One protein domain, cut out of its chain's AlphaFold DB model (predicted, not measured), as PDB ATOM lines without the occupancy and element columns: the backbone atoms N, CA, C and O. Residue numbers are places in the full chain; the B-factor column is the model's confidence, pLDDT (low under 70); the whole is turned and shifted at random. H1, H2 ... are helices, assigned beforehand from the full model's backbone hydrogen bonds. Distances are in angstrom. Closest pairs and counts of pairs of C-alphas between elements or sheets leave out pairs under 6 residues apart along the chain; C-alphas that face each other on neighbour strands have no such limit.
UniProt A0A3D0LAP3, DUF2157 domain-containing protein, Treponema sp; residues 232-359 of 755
ATOM      1  N   ASP A 232     -28.685 -46.390 -57.867       82.06
ATOM      2  CA  ASP A 232     -27.947 -47.613 -58.204       82.06
ATOM      3  C   ASP A 232     -27.986 -48.627 -57.055       82.06
ATOM      4  O   ASP A 232     -28.059 -49.832 -57.295       82.06
ATOM      5  N   LYS A 233     -28.068 -48.136 -55.809       82.94
ATOM      6  CA  LYS A 233     -28.124 -48.935 -54.572       82.94
ATOM      7  C   LYS A 233     -26.901 -49.841 -54.408       82.94
ATOM      8  O   LYS A 233     -27.007 -50.895 -53.776       82.94
ATOM      9  N   SER A 234     -25.761 -49.439 -54.975       84.19
ATOM     10  CA  SER A 234     -24.471 -50.118 -54.800       84.19
ATOM     11  C   SER A 234     -24.011 -50.028 -53.340       84.19
ATOM     12  O   SER A 234     -23.455 -50.985 -52.808       84.19
ATOM     13  N   VAL A 235     -24.342 -48.915 -52.672       86.56
ATOM     14  CA  VAL A 235     -24.294 -48.766 -51.213       86.56
ATOM     15  C   VAL A 235     -25.714 -48.953 -50.654       86.56
ATOM     16  O   VAL A 235     -26.585 -48.101 -50.880       86.56
ATOM     17  N   PRO A 236     -25.999 -50.067 -49.957       85.44
ATOM     18  CA  PRO A 236     -27.323 -50.320 -49.401       85.44
ATOM     19  C   PRO A 236     -27.747 -49.270 -48.368       85.44
ATOM     20  O   PRO A 236     -26.924 -48.665 -47.686       85.44
ATOM     21  N   GLY A 237     -29.058 -49.048 -48.261       83.12
ATOM     22  CA  GLY A 237     -29.669 -48.180 -47.247       83.12
ATOM     23  C   GLY A 237     -29.573 -46.662 -47.482       83.12
ATOM     24  O   GLY A 237     -30.355 -45.937 -46.874       83.12
ATOM     25  N   LEU A 238     -28.747 -46.164 -48.418       87.94
ATOM     26  CA  LEU A 238     -28.654 -44.716 -48.721       87.94
ATOM     27  C   LEU A 238     -30.004 -44.072 -49.078       87.94
ATOM     28  O   LEU A 238     -30.260 -42.909 -48.766       87.94
ATOM     29  N   TRP A 239     -30.903 -44.842 -49.695       88.12
ATOM     30  CA  TRP A 239     -32.251 -44.391 -50.035       88.12
ATOM     31  C   TRP A 239     -33.024 -43.869 -48.810       88.12
ATOM     32  O   TRP A 239     -33.777 -42.910 -48.956       88.12
ATOM     33  N   ILE A 240     -32.803 -44.428 -47.612       87.44
ATOM     34  CA  ILE A 240     -33.462 -44.003 -46.367       87.44
ATOM     35  C   ILE A 240     -33.166 -42.523 -46.096       87.44
ATOM     36  O   ILE A 240     -34.089 -41.734 -45.888       87.44
ATOM     37  N   VAL A 241     -31.888 -42.140 -46.182       89.62
ATOM     38  CA  VAL A 241     -31.413 -40.764 -45.973       89.62
ATOM     39  C   VAL A 241     -31.906 -39.833 -47.083       89.62
ATOM     40  O   VAL A 241     -32.324 -38.705 -46.812       89.62
ATOM     41  N   CYS A 242     -31.920 -40.298 -48.335       91.25
ATOM     42  CA  CYS A 242     -32.442 -39.526 -49.464       91.25
ATOM     43  C   CYS A 242     -33.926 -39.167 -49.284       91.25
ATOM     44  O   CYS A 242     -34.308 -38.009 -49.466       91.25
ATOM     45  N   TYR A 243     -34.765 -40.140 -48.916       89.50
ATOM     46  CA  TYR A 243     -36.204 -39.931 -48.751       89.50
ATOM     47  C   TYR A 243     -36.524 -38.995 -47.584       89.50
ATOM     48  O   TYR A 243     -37.304 -38.056 -47.761       89.50
ATOM     49  N   THR A 244     -35.897 -39.180 -46.417       88.19
ATOM     50  CA  THR A 244     -36.119 -38.284 -45.269       88.19
ATOM     51  C   THR A 244     -35.657 -36.858 -45.552       88.19
ATOM     52  O   THR A 244     -36.363 -35.907 -45.206       88.19
ATOM     53  N   SER A 245     -34.534 -36.694 -46.254       91.06
ATOM     54  CA  SER A 245     -34.018 -35.382 -46.662       91.06
ATOM     55  C   SER A 245     -34.929 -34.690 -47.684       91.06
ATOM     56  O   SER A 245     -35.223 -33.499 -47.554       91.06
ATOM     57  N   LEU A 246     -35.452 -35.429 -48.673       90.44
ATOM     58  CA  LEU A 246     -36.399 -34.892 -49.656       90.44
ATOM     59  C   LEU A 246     -37.726 -34.471 -49.003       90.44
ATOM     60  O   LEU A 246     -38.260 -33.400 -49.314       90.44
ATOM     61  N   PHE A 247     -38.260 -35.284 -48.087       87.44
ATOM     62  CA  PHE A 247     -39.480 -34.946 -47.353       87.44
ATOM     63  C   PHE A 247     -39.282 -33.717 -46.463       87.44
ATOM     64  O   PHE A 247     -40.167 -32.860 -46.429       87.44
ATOM     65  N   ALA A 248     -38.111 -33.561 -45.833       86.00
ATOM     66  CA  ALA A 248     -37.781 -32.375 -45.039       86.00
ATOM     67  C   ALA A 248     -37.802 -31.107 -45.902       86.00
ATOM     68  O   ALA A 248     -38.471 -30.127 -45.563       86.00
ATOM     69  N   LEU A 249     -37.161 -31.149 -47.074       87.00
ATOM     70  CA  LEU A 249     -37.160 -30.038 -48.030       87.00
ATOM     71  C   LEU A 249     -38.574 -29.662 -48.496       87.00
ATOM     72  O   LEU A 249     -38.919 -28.478 -48.554       87.00
ATOM     73  N   CYS A 250     -39.418 -30.657 -48.778       85.31
ATOM     74  CA  CYS A 250     -40.818 -30.428 -49.135       85.31
ATOM     75  C   CYS A 250     -41.620 -29.818 -47.975       85.31
ATOM     76  O   CYS A 250     -42.464 -28.944 -48.202       85.31
ATOM     77  N   ALA A 251     -41.320 -30.215 -46.736       79.62
ATOM     78  CA  ALA A 251     -41.962 -29.692 -45.536       79.62
ATOM     79  C   ALA A 251     -41.639 -28.216 -45.289       79.62
ATOM     80  O   ALA A 251     -42.483 -27.494 -44.760       79.62
ATOM     81  N   TYR A 252     -40.497 -27.704 -45.751       80.81
ATOM     82  CA  TYR A 252     -40.218 -26.266 -45.675       80.81
ATOM     83  C   TYR A 252     -40.962 -25.419 -46.715       80.81
ATOM     84  O   TYR A 252     -40.832 -24.189 -46.742       80.81
ATOM     85  N   SER A 253     -41.751 -26.039 -47.596       78.62
ATOM     86  CA  SER A 253     -42.506 -25.301 -48.599       78.62
ATOM     87  C   SER A 253     -43.564 -24.399 -47.966       78.62
ATOM     88  O   SER A 253     -44.415 -24.830 -47.194       78.62
ATOM     89  N   LYS A 254     -43.606 -23.134 -48.405       76.25
ATOM     90  CA  LYS A 254     -44.687 -22.196 -48.046       76.25
ATOM     91  C   LYS A 254     -46.053 -22.623 -48.602       76.25
ATOM     92  O   LYS A 254     -47.084 -22.099 -48.181       76.25
ATOM     93  N   ARG A 255     -46.086 -23.542 -49.576       78.25
ATOM     94  CA  ARG A 255     -47.335 -24.063 -50.138       78.25
ATOM     95  C   ARG A 255     -47.916 -25.102 -49.178       78.25
ATOM     96  O   ARG A 255     -47.493 -26.254 -49.198       78.25
ATOM     97  N   LYS A 256     -48.942 -24.706 -48.415       75.25
ATOM     98  CA  LYS A 256     -49.689 -25.565 -47.472       75.25
ATOM     99  C   LYS A 256     -49.920 -27.014 -47.945       75.25
ATOM    100  O   LYS A 256     -49.589 -27.911 -47.182       75.25
ATOM    101  N   PRO A 257     -50.429 -27.296 -49.163       73.56
ATOM    102  CA  PRO A 257     -50.655 -28.682 -49.586       73.56
ATOM    103  C   PRO A 257     -49.365 -29.506 -49.708       73.56
ATOM    104  O   PRO A 257     -49.389 -30.680 -49.369       73.56
ATOM    105  N   LEU A 258     -48.238 -28.909 -50.128       77.62
ATOM    106  CA  LEU A 258     -46.956 -29.623 -50.174       77.62
ATOM    107  C   LEU A 258     -46.425 -29.891 -48.767       77.62
ATOM    108  O   LEU A 258     -45.983 -30.998 -48.481       77.62
ATOM    109  N   HIS A 259     -46.537 -28.892 -47.890       77.94
ATOM    110  CA  HIS A 259     -46.200 -29.035 -46.481       77.94
ATOM    111  C   HIS A 259     -46.980 -30.202 -45.852       77.94
ATOM    112  O   HIS A 259     -46.373 -31.153 -45.376       77.94
ATOM    113  N   TYR A 260     -48.313 -30.223 -45.941       69.56
ATOM    114  CA  TYR A 260     -49.103 -31.324 -45.373       69.56
ATOM    115  C   TYR A 260     -48.833 -32.679 -46.040       69.56
ATOM    116  O   TYR A 260     -48.741 -33.680 -45.336       69.56
ATOM    117  N   ALA A 261     -48.662 -32.725 -47.366       71.88
ATOM    118  CA  ALA A 261     -48.323 -33.965 -48.065       71.88
ATOM    119  C   ALA A 261     -46.984 -34.542 -47.582       71.88
ATOM    120  O   ALA A 261     -46.884 -35.744 -47.359       71.88
ATOM    121  N   SER A 262     -45.982 -33.689 -47.347       77.25
ATOM    122  CA  SER A 262     -44.694 -34.121 -46.800       77.25
ATOM    123  C   SER A 262     -44.789 -34.610 -45.352       77.25
ATOM    124  O   SER A 262     -44.133 -35.583 -45.008       77.25
ATOM    125  N   LEU A 263     -45.656 -34.013 -44.523       70.06
ATOM    126  CA  LEU A 263     -45.915 -34.500 -43.162       70.06
ATOM    127  C   LEU A 263     -46.556 -35.893 -43.176       70.06
ATOM    128  O   LEU A 263     -46.161 -36.758 -42.403       70.06
ATOM    129  N   ILE A 264     -47.514 -36.128 -44.078       66.31
ATOM    130  CA  ILE A 264     -48.116 -37.456 -44.274       66.31
ATOM    131  C   ILE A 264     -47.054 -38.448 -44.758       66.31
ATOM    132  O   ILE A 264     -46.980 -39.558 -44.236       66.31
ATOM    133  N   ALA A 265     -46.215 -38.047 -45.717       72.31
ATOM    134  CA  ALA A 265     -45.133 -38.883 -46.226       72.31
ATOM    135  C   ALA A 265     -44.136 -39.265 -45.122       72.31
ATOM    136  O   ALA A 265     -43.778 -40.432 -45.030       72.31
ATOM    137  N   PHE A 266     -43.767 -38.334 -44.235       72.12
ATOM    138  CA  PHE A 266     -42.953 -38.631 -43.053       72.12
ATOM    139  C   PHE A 266     -43.601 -39.665 -42.135       72.12
ATOM    140  O   PHE A 266     -42.924 -40.604 -41.726       72.12
ATOM    141  N   SER A 267     -44.897 -39.527 -41.836       61.97
ATOM    142  CA  SER A 267     -45.613 -40.494 -40.997       61.97
ATOM    143  C   SER A 267     -45.637 -41.883 -41.631       61.97
ATOM    144  O   SER A 267     -45.328 -42.863 -40.963       61.97
ATOM    145  N   VAL A 268     -45.954 -41.976 -42.925       68.50
ATOM    146  CA  VAL A 268     -45.945 -43.252 -43.659       68.50
ATOM    147  C   VAL A 268     -44.539 -43.850 -43.680       68.50
ATOM    148  O   VAL A 268     -44.372 -45.036 -43.420       68.50
ATOM    149  N   PHE A 269     -43.517 -43.035 -43.940       73.50
ATOM    150  CA  PHE A 269     -42.136 -43.498 -44.004       73.50
ATOM    151  C   PHE A 269     -41.615 -43.968 -42.642       73.50
ATOM    152  O   PHE A 269     -40.931 -44.981 -42.576       73.50
ATOM    153  N   ALA A 270     -41.995 -43.302 -41.550       66.56
ATOM    154  CA  ALA A 270     -41.689 -43.745 -40.192       66.56
ATOM    155  C   ALA A 270     -42.299 -45.120 -39.882       66.56
ATOM    156  O   ALA A 270     -41.641 -45.950 -39.262       66.56
ATOM    157  N   VAL A 271     -43.525 -45.383 -40.355       62.97
ATOM    158  CA  VAL A 271     -44.142 -46.717 -40.265       62.97
ATOM    159  C   VAL A 271     -43.347 -47.735 -41.077       62.97
ATOM    160  O   VAL A 271     -42.991 -48.779 -40.547       62.97
ATOM    161  N   VAL A 272     -42.988 -47.426 -42.325       70.00
ATOM    162  CA  VAL A 272     -42.175 -48.329 -43.160       70.00
ATOM    163  C   VAL A 272     -40.832 -48.664 -42.498       70.00
ATOM    164  O   VAL A 272     -40.465 -49.833 -42.430       70.00
ATOM    165  N   LEU A 273     -40.126 -47.666 -41.957       69.25
ATOM    166  CA  LEU A 273     -38.826 -47.848 -41.298       69.25
ATOM    167  C   LEU A 273     -38.909 -48.546 -39.935       69.25
ATOM    168  O   LEU A 273     -37.871 -48.921 -39.397       69.25
ATOM    169  N   SER A 274     -40.109 -48.744 -39.382       63.31
ATOM    170  CA  SER A 274     -40.300 -49.586 -38.194       63.31
ATOM    171  C   SER A 274     -40.131 -51.078 -38.495       63.31
ATOM    172  O   SER A 274     -39.901 -51.858 -37.574       63.31
ATOM    173  N   TRP A 275     -40.182 -51.486 -39.771       64.00
ATOM    174  CA  TRP A 275     -39.972 -52.877 -40.167       64.00
ATOM    175  C   TRP A 275     -38.466 -53.227 -40.151       64.00
ATOM    176  O   TRP A 275     -37.702 -52.661 -40.941       64.00
ATOM    177  N   PRO A 276     -38.033 -54.219 -39.339       64.44
ATOM    178  CA  PRO A 276     -36.632 -54.659 -39.242       64.44
ATOM    179  C   PRO A 276     -35.964 -55.021 -40.578       64.44
ATOM    180  O   PRO A 276     -34.767 -54.824 -40.762       64.44
ATOM    181  N   GLY A 277     -36.739 -55.542 -41.534       69.81
ATOM    182  CA  GLY A 277     -36.247 -56.013 -42.826       69.81
ATOM    183  C   GLY A 277     -35.612 -54.923 -43.690       69.81
ATOM    184  O   GLY A 277     -34.744 -55.237 -44.493       69.81
ATOM    185  N   PHE A 278     -35.973 -53.646 -43.508       74.94
ATOM    186  CA  PHE A 278     -35.336 -52.550 -44.254       74.94
ATOM    187  C   PHE A 278     -33.939 -52.187 -43.743       74.94
ATOM    188  O   PHE A 278     -33.218 -51.469 -44.436       74.94
ATOM    189  N   TRP A 279     -33.565 -52.685 -42.565       76.31
ATOM    190  CA  TRP A 279     -32.293 -52.399 -41.907       76.31
ATOM    191  C   TRP A 279     -31.295 -53.563 -41.996       76.31
ATOM    192  O   TRP A 279     -30.098 -53.322 -41.954       76.31
ATOM    193  N   LYS A 280     -31.779 -54.795 -42.208       71.88
ATOM    194  CA  LYS A 280     -30.994 -56.043 -42.162       71.88
ATOM    195  C   LYS A 280     -29.799 -56.111 -43.132       71.88
ATOM    196  O   LYS A 280     -28.815 -56.765 -42.813       71.88
ATOM    197  N   ASP A 281     -29.880 -55.431 -44.277       76.69
ATOM    198  CA  ASP A 281     -28.872 -55.496 -45.347       76.69
ATOM    199  C   ASP A 281     -28.108 -54.164 -45.504       76.69
ATOM    200  O   ASP A 281     -27.937 -53.668 -46.623       76.69
ATOM    201  N   ILE A 282     -27.717 -53.519 -44.398       83.38
ATOM    202  CA  ILE A 282     -26.993 -52.236 -44.395       83.38
ATOM    203  C   ILE A 282     -25.590 -52.428 -43.818       83.38
ATOM    204  O   ILE A 282     -25.432 -52.976 -42.738       83.38
ATOM    205  N   GLY A 283     -24.568 -51.937 -44.524       77.31
ATOM    206  CA  GLY A 283     -23.181 -51.928 -44.051       77.31
ATOM    207  C   GLY A 283     -22.155 -52.265 -45.139       77.31
ATOM    208  O   GLY A 283     -22.542 -52.646 -46.249       77.31
ATOM    209  N   PRO A 284     -20.846 -52.136 -44.843       77.62
ATOM    210  CA  PRO A 284     -19.757 -52.479 -45.756       77.62
ATOM    211  C   PRO A 284     -19.825 -53.925 -46.263       77.62
ATOM    212  O   PRO A 284     -19.492 -54.184 -47.415       77.62
ATOM    213  N   GLU A 285     -20.308 -54.852 -45.433       77.62
ATOM    214  CA  GLU A 285     -20.438 -56.281 -45.757       77.62
ATOM    215  C   GLU A 285     -21.473 -56.558 -46.860       77.62
ATOM    216  O   GLU A 285     -21.367 -57.542 -47.588       77.62
ATOM    217  N   TYR A 286     -22.442 -55.654 -47.038       82.81
ATOM    218  CA  TYR A 286     -23.516 -55.766 -48.028       82.81
ATOM    219  C   TYR A 286     -23.267 -54.915 -49.285       82.81
ATOM    220  O   TYR A 286     -24.166 -54.765 -50.122       82.81
ATOM    221  N   LEU A 287     -22.066 -54.335 -49.432       81.88
ATOM    222  CA  LEU A 287     -21.691 -53.559 -50.615       81.88
ATOM    223  C   LEU A 287     -21.855 -54.391 -51.886       81.88
ATOM    224  O   LEU A 287     -21.375 -55.518 -52.000       81.88
ATOM    225  N   ARG A 288     -22.537 -53.816 -52.877       81.69
ATOM    226  CA  ARG A 288     -22.895 -54.530 -54.102       81.69
ATOM    227  C   ARG A 288     -21.936 -54.144 -55.223       81.69
ATOM    228  O   ARG A 288     -21.952 -53.008 -55.687       81.69
ATOM    229  N   SER A 289     -21.125 -55.100 -55.676       71.44
ATOM    230  CA  SER A 289     -20.054 -54.893 -56.671       71.44
ATOM    231  C   SER A 289     -20.215 -55.712 -57.965       71.44
ATOM    232  O   SER A 289     -19.280 -55.848 -58.750       71.44
ATOM    233  N   ALA A 290     -21.407 -56.257 -58.231       65.69
ATOM    234  CA  ALA A 290     -21.671 -57.051 -59.435       65.69
ATOM    235  C   ALA A 290     -21.666 -56.211 -60.729       65.69
ATOM    236  O   ALA A 290     -21.933 -55.013 -60.695       65.69
ATOM    237  N   ARG A 291     -21.525 -56.875 -61.893       60.16
ATOM    238  CA  ARG A 291     -21.611 -56.294 -63.261       60.16
ATOM    239  C   ARG A 291     -22.868 -55.442 -63.521       60.16
ATOM    240  O   ARG A 291     -22.923 -54.718 -64.505       60.16
ATOM    241  N   LYS A 292     -23.881 -55.578 -62.658       66.50
ATOM    242  CA  LYS A 292     -25.154 -54.853 -62.682       66.50
ATOM    243  C   LYS A 292     -25.094 -53.458 -62.034       66.50
ATOM    244  O   LYS A 292     -25.997 -52.660 -62.260       66.50
ATOM    245  N   TYR A 293     -24.072 -53.185 -61.226       77.19
ATOM    246  CA  TYR A 293     -23.867 -51.916 -60.532       77.19
ATOM    247  C   TYR A 293     -22.745 -51.148 -61.219       77.19
ATOM    248  O   TYR A 293     -21.714 -51.717 -61.575       77.19
ATOM    249  N   SER A 294     -22.953 -49.853 -61.424       79.25
ATOM    250  CA  SER A 294     -22.006 -49.020 -62.162       79.25
ATOM    251  C   SER A 294     -21.265 -48.090 -61.211       79.25
ATOM    252  O   SER A 294     -21.864 -47.482 -60.325       79.25
ATOM    253  N   THR A 295     -19.959 -47.911 -61.419       83.38
ATOM    254  CA  THR A 295     -19.158 -46.953 -60.638       83.38
ATOM    255  C   THR A 295     -19.740 -45.543 -60.731       83.38
ATOM    256  O   THR A 295     -19.823 -44.832 -59.734       83.38
ATOM    257  N   VAL A 296     -20.218 -45.167 -61.922       84.69
ATOM    258  CA  VAL A 296     -20.892 -43.886 -62.162       84.69
ATOM    259  C   VAL A 296     -22.177 -43.777 -61.334       84.69
ATOM    260  O   VAL A 296     -22.386 -42.755 -60.689       84.69
ATOM    261  N   GLY A 297     -23.000 -44.831 -61.292       84.50
ATOM    262  CA  GLY A 297     -24.218 -44.891 -60.482       84.50
ATOM    263  C   GLY A 297     -23.944 -44.723 -58.985       84.50
ATOM    264  O   GLY A 297     -24.566 -43.885 -58.335       84.50
ATOM    265  N   CYS A 298     -22.948 -45.439 -58.460       86.25
ATOM    266  CA  CYS A 298     -22.525 -45.327 -57.062       86.25
ATOM    267  C   CYS A 298     -22.099 -43.894 -56.697       86.25
ATOM    268  O   CYS A 298     -22.568 -43.329 -55.707       86.25
ATOM    269  N   ILE A 299     -21.269 -43.263 -57.537       88.44
ATOM    270  CA  ILE A 299     -20.841 -41.870 -57.339       88.44
ATOM    271  C   ILE A 299     -22.054 -40.933 -57.346       88.44
ATOM    272  O   ILE A 299     -22.161 -40.059 -56.483       88.44
ATOM    273  N   THR A 300     -22.996 -41.122 -58.276       88.00
ATOM    274  CA  THR A 300     -24.204 -40.288 -58.323       88.00
ATOM    275  C   THR A 300     -25.100 -40.456 -57.100       88.00
ATOM    276  O   THR A 300     -25.627 -39.456 -56.615       88.00
ATOM    277  N   ASP A 301     -25.234 -41.670 -56.559       90.06
ATOM    278  CA  ASP A 301     -26.019 -41.933 -55.350       90.06
ATOM    279  C   ASP A 301     -25.432 -41.191 -54.140       90.06
ATOM    280  O   ASP A 301     -26.165 -40.536 -53.395       90.06
ATOM    281  N   ILE A 302     -24.104 -41.231 -53.971       89.62
ATOM    282  CA  ILE A 302     -23.403 -40.540 -52.878       89.62
ATOM    283  C   ILE A 302     -23.557 -39.022 -53.016       89.62
ATOM    284  O   ILE A 302     -23.949 -38.353 -52.056       89.62
ATOM    285  N   ILE A 303     -23.300 -38.475 -54.211       91.31
ATOM    286  CA  ILE A 303     -23.430 -37.035 -54.478       91.31
ATOM    287  C   ILE A 303     -24.858 -36.565 -54.197       91.31
ATOM    288  O   ILE A 303     -25.048 -35.550 -53.524       91.31
ATOM    289  N   LEU A 304     -25.868 -37.304 -54.669       90.94
ATOM    290  CA  LEU A 304     -27.268 -36.958 -54.439       90.94
ATOM    291  C   LEU A 304     -27.626 -37.003 -52.951       90.94
ATOM    292  O   LEU A 304     -28.289 -36.088 -52.460       90.94
ATOM    293  N   THR A 305     -27.184 -38.041 -52.238       92.06
ATOM    294  CA  THR A 305     -27.459 -38.199 -50.803       92.06
ATOM    295  C   THR A 305     -26.889 -37.023 -50.016       92.06
ATOM    296  O   THR A 305     -27.615 -36.381 -49.256       92.06
ATOM    297  N   LEU A 306     -25.616 -36.684 -50.252       92.56
ATOM    298  CA  LEU A 306     -24.958 -35.546 -49.607       92.56
ATOM    299  C   LEU A 306     -25.649 -34.229 -49.960       92.56
ATOM    300  O   LEU A 306     -25.935 -33.430 -49.070       92.56
ATOM    301  N   PHE A 307     -25.972 -34.014 -51.236       92.44
ATOM    302  CA  PHE A 307     -26.657 -32.806 -51.685       92.44
ATOM    303  C   PHE A 307     -28.015 -32.619 -50.997       92.44
ATOM    304  O   PHE A 307     -28.301 -31.531 -50.490       92.44
ATOM    305  N   LEU A 308     -28.846 -33.666 -50.947       92.06
ATOM    306  CA  LEU A 308     -30.160 -33.614 -50.303       92.06
ATOM    307  C   LEU A 308     -30.039 -33.409 -48.792       92.06
ATOM    308  O   LEU A 308     -30.738 -32.553 -48.245       92.06
ATOM    309  N   LEU A 309     -29.142 -34.144 -48.132       91.88
ATOM    310  CA  LEU A 309     -28.926 -34.050 -46.691       91.88
ATOM    311  C   LEU A 309     -28.460 -32.646 -46.298       91.88
ATOM    312  O   LEU A 309     -29.111 -31.991 -45.481       91.88
ATOM    313  N   ILE A 310     -27.402 -32.141 -46.941       92.19
ATOM    314  CA  ILE A 310     -26.870 -30.794 -46.695       92.19
ATOM    315  C   ILE A 310     -27.954 -29.748 -46.959       92.19
ATOM    316  O   ILE A 310     -28.188 -28.880 -46.119       92.19
ATOM    317  N   SER A 311     -28.674 -29.851 -48.080       90.25
ATOM    318  CA  SER A 311     -29.757 -28.916 -48.407       90.25
ATOM    319  C   SER A 311     -30.857 -28.918 -47.342       90.25
ATOM    320  O   SER A 311     -31.345 -27.851 -46.964       90.25
ATOM    321  N   SER A 312     -31.236 -30.094 -46.831       87.69
ATOM    322  CA  SER A 312     -32.287 -30.236 -45.819       87.69
ATOM    323  C   SER A 312     -31.915 -29.621 -44.465       87.69
ATOM    324  O   SER A 312     -32.800 -29.154 -43.755       87.69
ATOM    325  N   ILE A 313     -30.621 -29.548 -44.139       84.75
ATOM    326  CA  ILE A 313     -30.111 -28.985 -42.880       84.75
ATOM    327  C   ILE A 313     -29.794 -27.492 -43.024       84.75
ATOM    328  O   ILE A 313     -30.145 -26.685 -42.165       84.75
ATOM    329  N   VAL A 314     -29.156 -27.086 -44.123       86.25
ATOM    330  CA  VAL A 314     -28.707 -25.701 -44.331       86.25
ATOM    331  C   VAL A 314     -29.887 -24.760 -44.591       86.25
ATOM    332  O   VAL A 314     -29.920 -23.641 -44.078       86.25
ATOM    333  N   TYR A 315     -30.896 -25.201 -45.348       83.00
ATOM    334  CA  TYR A 315     -32.063 -24.380 -45.674       83.00
ATOM    335  C   TYR A 315     -32.841 -23.852 -44.444       83.00
ATOM    336  O   TYR A 315     -33.085 -22.641 -44.379       83.00
ATOM    337  N   PRO A 316     -33.217 -24.676 -43.444       75.38
ATOM    338  CA  PRO A 316     -33.877 -24.185 -42.237       75.38
ATOM    339  C   PRO A 316     -32.961 -23.287 -41.399       75.38
ATOM    340  O   PRO A 316     -33.460 -22.307 -40.856       75.38
ATOM    341  N   VAL A 317     -31.645 -23.534 -41.350       75.50
ATOM    342  CA  VAL A 317     -30.684 -22.644 -40.668       75.50
ATOM    343  C   VAL A 317     -30.686 -21.253 -41.308       75.50
ATOM    344  O   VAL A 317     -30.830 -20.254 -40.605       75.50
ATOM    345  N   ILE A 318     -30.650 -21.163 -42.643       79.06
ATOM    346  CA  ILE A 318     -30.755 -19.884 -43.371       79.06
ATOM    347  C   ILE A 318     -32.078 -19.170 -43.054       79.06
ATOM    348  O   ILE A 318     -32.104 -17.950 -42.865       79.06
ATOM    349  N   LEU A 319     -33.194 -19.904 -43.003       70.56
ATOM    350  CA  LEU A 319     -34.502 -19.336 -42.668       70.56
ATOM    351  C   LEU A 319     -34.571 -18.842 -41.219       70.56
ATOM    352  O   LEU A 319     -35.155 -17.787 -40.966       70.56
ATOM    353  N   ALA A 320     -33.970 -19.586 -40.296       66.31
ATOM    354  CA  ALA A 320     -33.977 -19.318 -38.867       66.31
ATOM    355  C   ALA A 320     -33.066 -18.130 -38.504       66.31
ATOM    356  O   ALA A 320     -33.418 -17.319 -37.650       66.31
ATOM    357  N   VAL A 321     -31.945 -17.950 -39.214       71.75
ATOM    358  CA  VAL A 321     -31.111 -16.735 -39.134       71.75
ATOM    359  C   VAL A 321     -31.879 -15.505 -39.638       71.75
ATOM    360  O   VAL A 321     -31.751 -14.418 -39.079       71.75
ATOM    361  N   LYS A 322     -32.734 -15.664 -40.657       70.19
ATOM    362  CA  LYS A 322     -33.529 -14.564 -41.234       70.19
ATOM    363  C   LYS A 322     -34.814 -14.226 -40.464       70.19
ATOM    364  O   LYS A 322     -35.403 -13.180 -40.733       70.19
ATOM    365  N   LYS A 323     -35.302 -15.083 -39.556       59.34
ATOM    366  CA  LYS A 323     -36.585 -14.896 -38.849       59.34
ATOM    367  C   LYS A 323     -36.512 -15.355 -37.384       59.34
ATOM    368  O   LYS A 323     -36.413 -16.545 -37.111       59.34
ATOM    369  N   LYS A 324     -36.686 -14.433 -36.425       48.69
ATOM    370  CA  LYS A 324     -37.079 -14.778 -35.039       48.69
ATOM    371  C   LYS A 324     -38.544 -15.270 -35.085       48.69
ATOM    372  O   LYS A 324     -39.363 -14.464 -35.528       48.69
ATOM    373  N   PRO A 325     -38.942 -16.502 -34.685       52.38
ATOM    374  CA  PRO A 325     -38.274 -17.485 -33.822       52.38
ATOM    375  C   PRO A 325     -38.063 -18.900 -34.435       52.38
ATOM    376  O   PRO A 325     -38.768 -19.342 -35.335       52.38
ATOM    377  N   TRP A 326     -37.137 -19.640 -33.820       53.16
ATOM    378  CA  TRP A 326     -36.492 -20.907 -34.222       53.16
ATOM    379  C   TRP A 326     -37.259 -22.238 -33.984       53.16
ATOM    380  O   TRP A 326     -36.633 -23.286 -33.863       53.16
ATOM    381  N   LYS A 327     -38.592 -22.264 -33.840       58.59
ATOM    382  CA  LYS A 327     -39.230 -23.425 -33.165       58.59
ATOM    383  C   LYS A 327     -39.766 -24.571 -34.041       58.59
ATOM    384  O   LYS A 327     -39.822 -25.685 -33.539       58.59
ATOM    385  N   LYS A 328     -40.193 -24.359 -35.295       59.62
ATOM    386  CA  LYS A 328     -40.918 -25.405 -36.063       59.62
ATOM    387  C   LYS A 328     -40.063 -26.090 -37.125       59.62
ATOM    388  O   LYS A 328     -40.139 -27.298 -37.302       59.62
ATOM    389  N   GLU A 329     -39.234 -25.319 -37.812       63.59
ATOM    390  CA  GLU A 329     -38.404 -25.767 -38.928       63.59
ATOM    391  C   GLU A 329     -37.177 -26.563 -38.447       63.59
ATOM    392  O   GLU A 329     -36.748 -27.497 -39.124       63.59
ATOM    393  N   ALA A 330     -36.673 -26.255 -37.246       62.81
ATOM    394  CA  ALA A 330     -35.579 -26.984 -36.601       62.81
ATOM    395  C   ALA A 330     -35.971 -28.426 -36.225       62.81
ATOM    396  O   ALA A 330     -35.172 -29.340 -36.398       62.81
ATOM    397  N   LEU A 331     -37.219 -28.656 -35.792       64.56
ATOM    398  CA  LEU A 331     -37.718 -30.001 -35.471       64.56
ATOM    399  C   LEU A 331     -37.812 -30.896 -36.715       64.56
ATOM    400  O   LEU A 331     -37.512 -32.081 -36.647       64.56
ATOM    401  N   ILE A 332     -38.176 -30.322 -37.864       70.25
ATOM    402  CA  ILE A 332     -38.221 -31.044 -39.145       70.25
ATOM    403  C   ILE A 332     -36.801 -31.411 -39.614       70.25
ATOM    404  O   ILE A 332     -36.613 -32.470 -40.205       70.25
ATOM    405  N   ALA A 333     -35.797 -30.577 -39.313       73.25
ATOM    406  CA  ALA A 333     -34.395 -30.823 -39.675       73.25
ATOM    407  C   ALA A 333     -33.753 -31.971 -38.872       73.25
ATOM    408  O   ALA A 333     -32.796 -32.587 -39.335       73.25
ATOM    409  N   LEU A 334     -34.293 -32.293 -37.689       72.69
ATOM    410  CA  LEU A 334     -33.823 -33.419 -36.873       72.69
ATOM    411  C   LEU A 334     -34.106 -34.778 -37.528       72.69
ATOM    412  O   LEU A 334     -33.366 -35.724 -37.288       72.69
ATOM    413  N   ALA A 335     -35.134 -34.883 -38.375       74.81
ATOM    414  CA  ALA A 335     -35.511 -36.134 -39.032       74.81
ATOM    415  C   ALA A 335     -34.424 -36.705 -39.977       74.81
ATOM    416  O   ALA A 335     -34.017 -37.859 -39.790       74.81
ATOM    417  N   PRO A 336     -33.909 -35.951 -40.972       84.12
ATOM    418  CA  PRO A 336     -32.813 -36.421 -41.821       84.12
ATOM    419  C   PRO A 336     -31.501 -36.630 -41.046       84.12
ATOM    420  O   PRO A 336     -30.764 -37.567 -41.341       84.12
ATOM    421  N   LEU A 337     -31.230 -35.832 -40.003       81.88
ATOM    422  CA  LEU A 337     -30.070 -36.025 -39.120       81.88
ATOM    423  C   LEU A 337     -30.147 -37.347 -38.348       81.88
ATOM    424  O   LEU A 337     -29.216 -38.145 -38.406       81.88
ATOM    425  N   LEU A 338     -31.269 -37.608 -37.673       76.44
ATOM    426  CA  LEU A 338     -31.475 -38.824 -36.887       76.44
ATOM    427  C   LEU A 338     -31.426 -40.075 -37.771       76.44
ATOM    428  O   LEU A 338     -30.780 -41.054 -37.413       76.44
ATOM    429  N   THR A 339     -32.045 -40.029 -38.956       80.31
ATOM    430  CA  THR A 339     -31.956 -41.140 -39.920       80.31
ATOM    431  C   THR A 339     -30.546 -41.369 -40.448       80.31
ATOM    432  O   THR A 339     -30.162 -42.521 -40.621       80.31
ATOM    433  N   SER A 340     -29.751 -40.314 -40.638       85.06
ATOM    434  CA  SER A 340     -28.340 -40.442 -41.029       85.06
ATOM    435  C   SER A 340     -27.485 -41.052 -39.916       85.06
ATOM    436  O   SER A 340     -26.664 -41.923 -40.186       85.06
ATOM    437  N   VAL A 341     -27.697 -40.642 -38.659       83.06
ATOM    438  CA  VAL A 341     -27.001 -41.217 -37.493       83.06
ATOM    439  C   VAL A 341     -27.344 -42.695 -37.333       83.06
ATOM    440  O   VAL A 341     -26.441 -43.507 -37.162       83.06
ATOM    441  N   LEU A 342     -28.624 -43.061 -37.442       77.12
ATOM    442  CA  LEU A 342     -29.057 -44.459 -37.369       77.12
ATOM    443  C   LEU A 342     -28.510 -45.294 -38.525       77.12
ATOM    444  O   LEU A 342     -28.059 -46.410 -38.298       77.12
ATOM    445  N   TYR A 343     -28.498 -44.746 -39.743       84.31
ATOM    446  CA  TYR A 343     -27.882 -45.392 -40.898       84.31
ATOM    447  C   TYR A 343     -26.394 -45.686 -40.658       84.31
ATOM    448  O   TYR A 343     -25.958 -46.814 -40.868       84.31
ATOM    449  N   LEU A 344     -25.629 -44.704 -40.171       83.31
ATOM    450  CA  LEU A 344     -24.212 -44.887 -39.846       83.31
ATOM    451  C   LEU A 344     -24.017 -45.897 -38.712       83.31
ATOM    452  O   LEU A 344     -23.173 -46.776 -38.828       83.31
ATOM    453  N   PHE A 345     -24.815 -45.814 -37.645       78.31
ATOM    454  CA  PHE A 345     -24.748 -46.754 -36.526       78.31
ATOM    455  C   PHE A 345     -24.973 -48.199 -36.992       78.31
ATOM    456  O   PHE A 345     -24.151 -49.067 -36.714       78.31
ATOM    457  N   HIS A 346     -26.028 -48.443 -37.776       74.38
ATOM    458  CA  HIS A 346     -26.324 -49.771 -38.321       74.38
ATOM    459  C   HIS A 346     -25.285 -50.232 -39.348       74.38
ATOM    460  O   HIS A 346     -24.983 -51.413 -39.421       74.38
ATOM    461  N   SER A 347     -24.685 -49.306 -40.100       78.62
ATOM    462  CA  SER A 347     -23.633 -49.624 -41.065       78.62
ATOM    463  C   SER A 347     -22.348 -50.156 -40.415       78.62
ATOM    464  O   SER A 347     -21.559 -50.775 -41.118       78.62
ATOM    465  N   PHE A 348     -22.089 -49.897 -39.128       75.12
ATOM    466  CA  PHE A 348     -20.830 -50.277 -38.465       75.12
ATOM    467  C   PHE A 348     -21.009 -51.219 -37.258       75.12
ATOM    468  O   PHE A 348     -20.020 -51.526 -36.596       75.12
ATOM    469  N   HIS A 349     -22.228 -51.671 -36.937       67.50
ATOM    470  CA  HIS A 349     -22.497 -52.606 -35.830       67.50
ATOM    471  C   HIS A 349     -22.963 -53.979 -36.335       67.50
ATOM    472  O   HIS A 349     -23.861 -54.064 -37.168       67.50
ATOM    473  N   VAL A 350     -22.389 -55.052 -35.778       56.88
ATOM    474  CA  VAL A 350     -22.780 -56.449 -36.044       56.88
ATOM    475  C   VAL A 350     -24.108 -56.742 -35.338       56.88
ATOM    476  O   VAL A 350     -24.209 -56.558 -34.128       56.88
ATOM    477  N   HIS A 351     -25.137 -57.154 -36.083       56.75
ATOM    478  CA  HIS A 351     -26.512 -57.261 -35.576       56.75
ATOM    479  C   HIS A 351     -26.731 -58.474 -34.656       56.75
ATOM    480  O   HIS A 351     -26.371 -59.596 -35.008       56.75
ATOM    481  N   THR A 352     -27.422 -58.264 -33.531       52.84
ATOM    482  CA  THR A 352     -28.123 -59.327 -32.787       52.84
ATOM    483  C   THR A 352     -29.606 -59.383 -33.195       52.84
ATOM    484  O   THR A 352     -30.182 -58.380 -33.635       52.84
ATOM    485  N   ASP A 353     -30.248 -60.555 -33.088       47.78
ATOM    486  CA  ASP A 353     -31.667 -60.728 -33.433       47.78
ATOM    487  C   ASP A 353     -32.560 -59.817 -32.563       47.78
ATOM    488  O   ASP A 353     -32.757 -60.058 -31.375       47.78
ATOM    489  N   GLY A 354     -33.110 -58.752 -33.162       51.56
ATOM    490  CA  GLY A 354     -34.053 -57.824 -32.519       51.56
ATOM    491  C   GLY A 354     -33.626 -56.349 -32.496       51.56
ATOM    492  O   GLY A 354     -34.483 -55.473 -32.425       51.56
ATOM    493  N   GLU A 355     -32.343 -56.020 -32.648       51.97
ATOM    494  CA  GLU A 355     -31.867 -54.621 -32.671       51.97
ATOM    495  C   GLU A 355     -32.423 -53.738 -33.812       51.97
ATOM    496  O   GLU A 355     -32.748 -52.570 -33.557       51.97
ATOM    497  N   PRO A 356     -32.634 -54.246 -35.045       51.12
ATOM    498  CA  PRO A 356     -33.206 -53.440 -36.125       51.12
ATOM    499  C   PRO A 356     -34.666 -53.027 -35.858       51.12
ATOM    500  O   PRO A 356     -35.134 -52.006 -36.364       51.12
ATOM    501  N   PHE A 357     -35.381 -53.786 -35.015       50.53
ATOM    502  CA  PHE A 357     -36.731 -53.454 -34.552       50.53
ATOM    503  C   PHE A 357     -36.725 -52.245 -33.609       50.53
ATOM    504  O   PHE A 357     -37.517 -51.319 -33.783       50.53
ATOM    505  N   PHE A 358     -35.791 -52.200 -32.653       51.47
ATOM    506  CA  PHE A 358     -35.687 -51.092 -31.699       51.47
ATOM    507  C   PHE A 358     -35.241 -49.785 -32.363       51.47
ATOM    508  O   PHE A 358     -35.787 -48.730 -32.042       51.47
ATOM    509  N   ALA A 359     -34.326 -49.834 -33.335       51.69
ATOM    510  CA  ALA A 359     -33.909 -48.652 -34.092       51.69
ATOM    511  C   ALA A 359     -35.072 -48.031 -34.896       51.69
ATOM    512  O   ALA A 359     -35.286 -46.815 -34.847       51.69
TER     513      ALA A 359
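AT A GLANCE: This is residues 232 to 359 of the 755 residues of the protein "DUF2157 domain-containing protein" of Treponema sp (UniProt A0A3D0LAP3). The longest helix, H3, stands side by side with H1 and H4 in a bundle of three; H2 folds back along H1, and residues 274 to 294 loop round one end. The 128 printed residues, all helix in class, hold H1 to H5 in order and no named strand. The whole is compact, radius of gyration of the C-alphas 16.0 A, spanning 48 by 35 by 24 A.

HOW THE PARTS SIT: Start at H3, residues 295 to 322, which touches the hub H1, residues 238 to 251, at C-alphas 309 and 245, 5.3 A apart. H4, residues 329 to 348, makes a hairpin with H3 and touches H1, C-alphas 336 and 245 being 5.1 A apart. H2, residues 256 to 273, makes a hairpin with H1. Every O i to N i+4 pair is within hydrogen-bond range in H1, H2 and H5, residues 355 to 359; H3 has 22 of 24, H4 13 of 16.

IN THESE COORDINATES: Find C-alpha 295 at (-19.158, -46.953, -60.638); H3 runs 40.4 A. H5 ends at (-33.909, -48.652, -34.092).

THE WHOLE: The printed part has no cut. The link H2 to H3 is long. Mean pLDDT of the printed part is 75.7; residues 349 to 359 are among those under 70.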